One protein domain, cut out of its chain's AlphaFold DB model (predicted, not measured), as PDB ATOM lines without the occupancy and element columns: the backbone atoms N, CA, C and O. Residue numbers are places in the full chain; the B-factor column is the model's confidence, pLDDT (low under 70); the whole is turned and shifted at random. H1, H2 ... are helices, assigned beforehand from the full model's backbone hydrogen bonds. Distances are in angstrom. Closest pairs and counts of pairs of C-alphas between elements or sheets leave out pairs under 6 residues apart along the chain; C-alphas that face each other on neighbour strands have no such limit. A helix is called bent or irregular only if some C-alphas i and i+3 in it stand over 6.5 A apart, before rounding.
ATOM      1  N   SER A 185      96.102 170.470 161.971       81.69
ATOM      2  CA  SER A 185      97.079 169.878 161.047       81.69
ATOM      3  C   SER A 185      98.479 170.483 161.110       81.69
ATOM      4  O   SER A 185      99.386 169.924 160.501       81.69
ATOM      5  N   GLU A 186      98.679 171.597 161.806       82.44
ATOM      6  CA  GLU A 186     100.011 172.156 162.039       82.44
ATOM      7  C   GLU A 186     100.669 171.551 163.285       82.44
ATOM      8  O   GLU A 186     101.885 171.382 163.303       82.44
ATOM      9  N   SER A 187      99.876 171.115 164.268       86.25
ATOM     10  CA  SER A 187     100.389 170.492 165.492       86.25
ATOM     11  C   SER A 187     100.825 169.038 165.286       86.25
ATOM     12  O   SER A 187     100.206 168.259 164.547       86.25
ATOM     13  N   ILE A 188     101.911 168.661 165.957       85.75
ATOM     14  CA  ILE A 188     102.453 167.301 165.918       85.75
ATOM     15  C   ILE A 188     101.521 166.359 166.685       85.75
ATOM     16  O   ILE A 188     101.244 165.256 166.216       85.75
ATOM     17  N   GLU A 189     100.965 166.810 167.804       83.44
ATOM     18  CA  GLU A 189     100.084 166.048 168.686       83.44
ATOM     19  C   GLU A 189      98.750 165.713 168.018       83.44
ATOM     20  O   GLU A 189      98.227 164.609 168.193       83.44
ATOM     21  N   TRP A 190      98.210 166.605 167.181       83.44
ATOM     22  CA  TRP A 190      97.032 166.288 166.372       83.44
ATOM     23  C   TRP A 190      97.346 165.229 165.322       83.44
ATOM     24  O   TRP A 190      96.535 164.327 165.102       83.44
ATOM     25  N   LYS A 191      98.520 165.298 164.678       82.56
ATOM     26  CA  LYS A 191      98.952 164.282 163.706       82.56
ATOM     27  C   LYS A 191      99.161 162.931 164.389       82.56
ATOM     28  O   LYS A 191      98.593 161.941 163.933       82.56
ATOM     29  N   SER A 192      99.904 162.887 165.496       81.88
ATOM     30  CA  SER A 192     100.228 161.652 166.219       81.88
ATOM     31  C   SER A 192      98.984 160.994 166.827       81.88
ATOM     32  O   SER A 192      98.788 159.791 166.662       81.88
ATOM     33  N   SER A 193      98.070 161.779 167.409       78.69
ATOM     34  CA  SER A 193      96.805 161.277 167.973       78.69
ATOM     35  C   SER A 193      95.880 160.659 166.921       78.69
ATOM     36  O   SER A 193      95.059 159.792 167.235       78.69
ATOM     37  N   ARG A 194      95.990 161.106 165.664       77.25
ATOM     38  CA  ARG A 194      95.170 160.642 164.536       77.25
ATOM     39  C   ARG A 194      95.830 159.533 163.726       77.25
ATOM     40  O   ARG A 194      95.113 158.873 162.980       77.25
ATOM     41  N   TRP A 195      97.141 159.333 163.870       71.31
ATOM     42  CA  TRP A 195      97.937 158.455 163.014       71.31
ATOM     43  C   TRP A 195      97.341 157.046 162.963       71.31
ATOM     44  O   TRP A 195      96.907 156.620 161.906       71.31
ATOM     45  N   PHE A 196      97.146 156.378 164.098       71.62
ATOM     46  CA  PHE A 196      96.640 154.997 164.126       71.62
ATOM     47  C   PHE A 196      95.106 154.869 164.080       71.62
ATOM     48  O   PHE A 196      94.560 153.849 164.504       71.62
ATOM     49  N   ARG A 197      94.375 155.896 163.624       77.88
ATOM     50  CA  ARG A 197      92.907 155.943 163.721       77.88
ATOM     51  C   ARG A 197      92.243 156.168 162.368       77.88
ATOM     52  O   ARG A 197      92.661 156.995 161.564       77.88
ATOM     53  N   ILE A 198      91.119 155.487 162.152       80.38
ATOM     54  CA  ILE A 198      90.196 155.848 161.072       80.38
ATOM     55  C   ILE A 198      89.487 157.133 161.498       80.38
ATOM     56  O   ILE A 198      88.787 157.168 162.508       80.38
ATOM     57  N   THR A 199      89.682 158.201 160.733       83.31
ATOM     58  CA  THR A 199      89.067 159.504 161.010       83.31
ATOM     59  C   THR A 199      87.776 159.658 160.212       83.31
ATOM     60  O   THR A 199      87.541 158.930 159.246       83.31
ATOM     61  N   ALA A 200      86.934 160.628 160.573       82.12
ATOM     62  CA  ALA A 200      85.665 160.861 159.878       82.12
ATOM     63  C   ALA A 200      85.833 161.047 158.354       82.12
ATOM     64  O   ALA A 200      85.044 160.512 157.577       82.12
ATOM     65  N   SER A 201      86.899 161.726 157.910       82.38
ATOM     66  CA  SER A 201      87.181 161.937 156.483       82.38
ATOM     67  C   SER A 201      87.587 160.656 155.743       82.38
ATOM     68  O   SER A 201      87.403 160.566 154.529       82.38
ATOM     69  N   THR A 202      88.101 159.641 156.447       82.56
ATOM     70  CA  THR A 202      88.558 158.375 155.854       82.56
ATOM     71  C   THR A 202      87.612 157.198 156.111       82.56
ATOM     72  O   THR A 202      87.716 156.178 155.424       82.56
ATOM     73  N   ALA A 203      86.633 157.348 157.010       85.94
ATOM     74  CA  ALA A 203      85.700 156.302 157.433       85.94
ATOM     75  C   ALA A 203      84.893 155.684 156.282       85.94
ATOM     76  O   ALA A 203      84.793 154.460 156.176       85.94
ATOM     77  N   LYS A 204      84.372 156.507 155.359       87.19
ATOM     78  CA  LYS A 204      83.630 156.006 154.188       87.19
ATOM     79  C   LYS A 204      84.497 155.092 153.320       87.19
ATOM     80  O   LYS A 204      84.035 154.045 152.878       87.19
ATOM     81  N   ARG A 205      85.761 155.470 153.102       85.06
ATOM     82  CA  ARG A 205      86.715 154.691 152.301       85.06
ATOM     83  C   ARG A 205      87.075 153.375 152.990       85.06
ATOM     84  O   ARG A 205      87.078 152.347 152.317       85.06
ATOM     85  N   ALA A 206      87.305 153.399 154.305       85.94
ATOM     86  CA  ALA A 206      87.529 152.190 155.096       85.94
ATOM     87  C   ALA A 206      86.350 151.212 154.985       85.94
ATOM     88  O   ALA A 206      86.557 150.038 154.696       85.94
ATOM     89  N   ASN A 207      85.114 151.705 155.128       88.31
ATOM     90  CA  ASN A 207      83.908 150.879 155.026       88.31
ATOM     91  C   ASN A 207      83.753 150.248 153.633       88.31
ATOM     92  O   ASN A 207      83.511 149.048 153.511       88.31
ATOM     93  N   THR A 208      83.943 151.031 152.565       87.69
ATOM     94  CA  THR A 208      83.883 150.511 151.192       87.69
ATOM     95  C   THR A 208      84.910 149.404 150.964       87.69
ATOM     96  O   THR A 208      84.564 148.361 150.414       87.69
ATOM     97  N   LEU A 209      86.157 149.600 151.404       85.88
ATOM     98  CA  LEU A 209      87.204 148.586 151.270       85.88
ATOM     99  C   LEU A 209      86.918 147.346 152.126       85.88
ATOM    100  O   LEU A 209      87.092 146.234 151.643       85.88
ATOM    101  N   GLY A 210      86.416 147.520 153.351       83.44
ATOM    102  CA  GLY A 210      86.008 146.410 154.213       83.44
ATOM    103  C   GLY A 210      84.904 145.555 153.587       83.44
ATOM    104  O   GLY A 210      84.950 144.331 153.664       83.44
ATOM    105  N   ASN A 211      83.947 146.169 152.886       84.81
ATOM    106  CA  ASN A 211      82.912 145.422 152.167       84.81
ATOM    107  C   ASN A 211      83.465 144.642 150.963       84.81
ATOM    108  O   ASN A 211      82.971 143.554 150.680       84.81
ATOM    109  N   LEU A 212      84.524 145.124 150.300       80.94
ATOM    110  CA  LEU A 212      85.200 144.380 149.223       80.94
ATOM    111  C   LEU A 212      85.926 143.119 149.714       80.94
ATOM    112  O   LEU A 212      86.220 142.248 148.897       80.94
ATOM    113  N   LEU A 213      86.217 143.025 151.016       77.25
ATOM    114  CA  LEU A 213      86.815 141.845 151.647       77.25
ATOM    115  C   LEU A 213      85.771 140.801 152.084       77.25
ATOM    116  O   LEU A 213      86.151 139.685 152.418       77.25
ATOM    117  N   LYS A 214      84.474 141.151 152.101       77.06
ATOM    118  CA  LYS A 214      83.373 140.230 152.451       77.06
ATOM    119  C   LYS A 214      82.898 139.382 151.263       77.06
ATOM    120  O   LYS A 214      82.341 138.309 151.463       77.06
ATOM    121  N   SER A 215      83.096 139.875 150.042       70.62
ATOM    122  CA  SER A 215      82.943 139.120 148.787       70.62
ATOM    123  C   SER A 215      84.105 138.125 148.624       70.62
ATOM    124  O   SER A 215      85.106 138.295 149.323       70.62
ATOM    125  N   PRO A 216      84.046 137.112 147.728       75.38
ATOM    126  CA  PRO A 216      85.180 136.209 147.516       75.38
ATOM    127  C   PRO A 216      86.476 137.004 147.343       75.38
ATOM    128  O   PRO A 216      86.565 137.912 146.510       75.38
ATOM    129  N   LEU A 217      87.439 136.708 148.217       76.19
ATOM    130  CA  LEU A 217      88.648 137.496 148.385       76.19
ATOM    131  C   LEU A 217      89.478 137.416 147.104       76.19
ATOM    132  O   LEU A 217      89.975 136.355 146.740       76.19
ATOM    133  N   THR A 218      89.616 138.544 146.412       81.31
ATOM    134  CA  THR A 218      90.506 138.652 145.254       81.31
ATOM    135  C   THR A 218      91.819 139.303 145.674       81.31
ATOM    136  O   THR A 218      91.825 140.221 146.502       81.31
ATOM    137  N   ASP A 219      92.927 138.910 145.045       80.31
ATOM    138  CA  ASP A 219      94.237 139.547 145.249       80.31
ATOM    139  C   ASP A 219      94.188 141.060 145.001       80.31
ATOM    140  O   ASP A 219      94.877 141.843 145.658       80.31
ATOM    141  N   ALA A 220      93.321 141.502 144.085       81.50
ATOM    142  CA  ALA A 220      93.093 142.914 143.812       81.50
ATOM    143  C   ALA A 220      92.447 143.650 145.001       81.50
ATOM    144  O   ALA A 220      92.859 144.768 145.323       81.50
ATOM    145  N   SER A 221      91.458 143.045 145.668       80.25
ATOM    146  CA  SER A 221      90.850 143.595 146.888       80.25
ATOM    147  C   SER A 221      91.865 143.666 148.029       80.25
ATOM    148  O   SER A 221      91.951 144.690 148.709       80.25
ATOM    149  N   LEU A 222      92.679 142.619 148.189       81.88
ATOM    150  CA  LEU A 222      93.700 142.539 149.232       81.88
ATOM    151  C   LEU A 222      94.784 143.612 149.049       81.88
ATOM    152  O   LEU A 222      95.070 144.361 149.982       81.88
ATOM    153  N   ARG A 223      95.304 143.780 147.825       84.88
ATOM    154  CA  ARG A 223      96.286 144.832 147.496       84.88
ATOM    155  C   ARG A 223      95.739 146.237 147.744       84.88
ATOM    156  O   ARG A 223      96.449 147.088 148.272       84.88
ATOM    157  N   LYS A 224      94.470 146.494 147.403       84.19
ATOM    158  CA  LYS A 224      93.819 147.794 147.656       84.19
ATOM    159  C   LYS A 224      93.682 148.089 149.148       84.19
ATOM    160  O   LYS A 224      93.867 149.234 149.558       84.19
ATOM    161  N   PHE A 225      93.368 147.074 149.949       82.94
ATOM    162  CA  PHE A 225      93.276 147.215 151.398       82.94
ATOM    163  C   PHE A 225      94.653 147.432 152.038       82.94
ATOM    164  O   PHE A 225      94.818 148.365 152.821       82.94
ATOM    165  N   GLN A 226      95.662 146.655 151.635       82.94
ATOM    166  CA  GLN A 226      97.050 146.825 152.083       82.94
ATOM    167  C   GLN A 226      97.594 148.216 151.741       82.94
ATOM    168  O   GLN A 226      98.152 148.877 152.612       82.94
ATOM    169  N   ALA A 227      97.364 148.700 150.516       84.25
ATOM    170  CA  ALA A 227      97.765 150.043 150.099       84.25
ATOM    171  C   ALA A 227      97.056 151.150 150.898       84.25
ATOM    172  O   ALA A 227      97.638 152.198 151.174       84.25
ATOM    173  N   TYR A 228      95.791 150.943 151.278       84.50
ATOM    174  CA  TYR A 228      95.058 151.883 152.125       84.50
ATOM    175  C   TYR A 228      95.616 151.923 153.549       84.50
ATOM    176  O   TYR A 228      95.859 153.011 154.069       84.50
ATOM    177  N   ILE A 229      95.869 150.764 154.163       79.19
ATOM    178  CA  ILE A 229      96.474 150.715 155.496       79.19
ATOM    179  C   ILE A 229      97.871 151.337 155.466       79.19
ATOM    180  O   ILE A 229      98.148 152.214 156.280       79.19
ATOM    181  N   SER A 230      98.718 150.975 154.498       78.44
ATOM    182  CA  SER A 230     100.093 151.475 154.432       78.44
ATOM    183  C   SER A 230     100.177 152.982 154.197       78.44
ATOM    184  O   SER A 230     101.005 153.625 154.824       78.44
ATOM    185  N   SER A 231      99.321 153.563 153.351       77.00
ATOM    186  CA  SER A 231      99.372 154.999 153.027       77.00
ATOM    187  C   SER A 231      98.552 155.885 153.964       77.00
ATOM    188  O   SER A 231      98.932 157.019 154.224       77.00
ATOM    189  N   THR A 232      97.403 155.401 154.446       74.56
ATOM    190  CA  THR A 232      96.393 156.249 155.102       74.56
ATOM    191  C   THR A 232      96.310 156.023 156.609       74.56
ATOM    192  O   THR A 232      96.008 156.966 157.331       74.56
ATOM    193  N   VAL A 233      96.555 154.797 157.089       71.50
ATOM    194  CA  VAL A 233      96.466 154.460 158.524       71.50
ATOM    195  C   VAL A 233      97.850 154.401 159.156       71.50
ATOM    196  O   VAL A 233      98.058 154.910 160.241       71.50
ATOM    197  N   TRP A 234      98.829 153.792 158.501       68.31
ATOM    198  CA  TRP A 234     100.172 153.658 159.068       68.31
ATOM    199  C   TRP A 234     101.181 154.605 158.429       68.31
ATOM    200  O   TRP A 234     102.244 154.812 158.998       68.31
ATOM    201  N   ASN A 235     100.841 155.216 157.290       65.69
ATOM    202  CA  ASN A 235     101.717 156.099 156.517       65.69
ATOM    203  C   ASN A 235     103.168 155.569 156.387       65.69
ATOM    204  O   ASN A 235     104.141 156.317 156.418       65.69
ATOM    205  N   ILE A 236     103.313 154.248 156.240       59.78
ATOM    206  CA  ILE A 236     104.599 153.545 156.116       59.78
ATOM    207  C   ILE A 236     105.323 153.997 154.845       59.78
ATOM    208  O   ILE A 236     106.546 154.028 154.797       59.78
ATOM    209  N   SER A 237     104.573 154.426 153.828       52.66
ATOM    210  CA  SER A 237     105.121 154.988 152.595       52.66
ATOM    211  C   SER A 237     105.817 156.344 152.767       52.66
ATOM    212  O   SER A 237     106.565 156.721 151.872       52.66
ATOM    213  N   SER A 238     105.597 157.079 153.868       49.03
ATOM    214  CA  SER A 238     106.345 158.316 154.157       49.03
ATOM    215  C   SER A 238     107.501 158.114 155.136       49.03
ATOM    216  O   SER A 238     108.216 159.070 155.422       49.03
ATOM    217  N   PHE A 239     107.713 156.895 155.643       43.94
ATOM    218  CA  PHE A 239     108.853 156.539 156.493       43.94
ATOM    219  C   PHE A 239     110.092 156.198 155.647       43.94
ATOM    220  O   PHE A 239     110.737 155.171 155.817       43.94
TER     221      PHE A 239
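AT A GLANCE: This is residues 185 to 239 of the 247 residues of a protein of Mytilus coruscus (UniProt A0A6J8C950). Two helices, H2 and H3, fold back side by side as a loose helical hairpin, and a shorter helix, H1, extends the model's length from the hairpin's end away from its loop. Residues 185 to 193, of which 188 to 193 belong to H1, stick out at one end of the long axis, and residues 214 to 219, of which 219 is the first residue of H3 and the others lie in the hairpin's loop, stand free at the other. The printed part has 55 residues with three named helices, in the order H1, H2, H3, and no named strand; the class is all helix. The whole is loose, with a radius of gyration of the C-alphas of 12.8 A, and flat, spanning 41 by 23 by 11 A.

HOW THE PARTS SIT: H1, residues 188 to 195, and H2, residues 200 to 212, are apart. H1 is close to but not clearly touching H3, residues 219 to 233; their closest C-alphas, those of Trp 195 and Val 233, are 6.2 A apart. H1 and H3 run opposite ways at a shallow tilt of 21 degrees. H2 and H3 form a helical hairpin, running opposite ways at a shallow tilt of 18 degrees. They touch through residues 209 to 212 of H2 and 221 to 225 of H3 alone, and their closest C-alphas, those of Leu 212 and Ser 221, are 6.2 A apart. Every O i to N i+4 pair is within hydrogen-bond range in H1 and H3, and 7 of 9 are in H2.

IN THESE COORDINATES: H1 begins at C-alpha 188, (102.453, 167.301, 165.918), and is 10.3 A long. H2 measures 19.6 A from C-alpha 200 to C-alpha 212 and is irregular: C-alphas 201 and 204 are 7.3 A apart. H3 measures 20.1 A and ends at C-alpha 233, (96.466, 154.460, 158.524); it is neither bent nor irregular, but only just, with C-alphas 230 and 233 6.2 A apart.

THE WHOLE: The two C-alphas farthest apart, those of Ser 187 and Pro 216, are 41.6 A apart. The printed part has no cut; the link from H1 to H2 is tight and that from H2 to H3 is short. Mean pLDDT of the printed part is 78.5, and residues 234 to 239 are under 70.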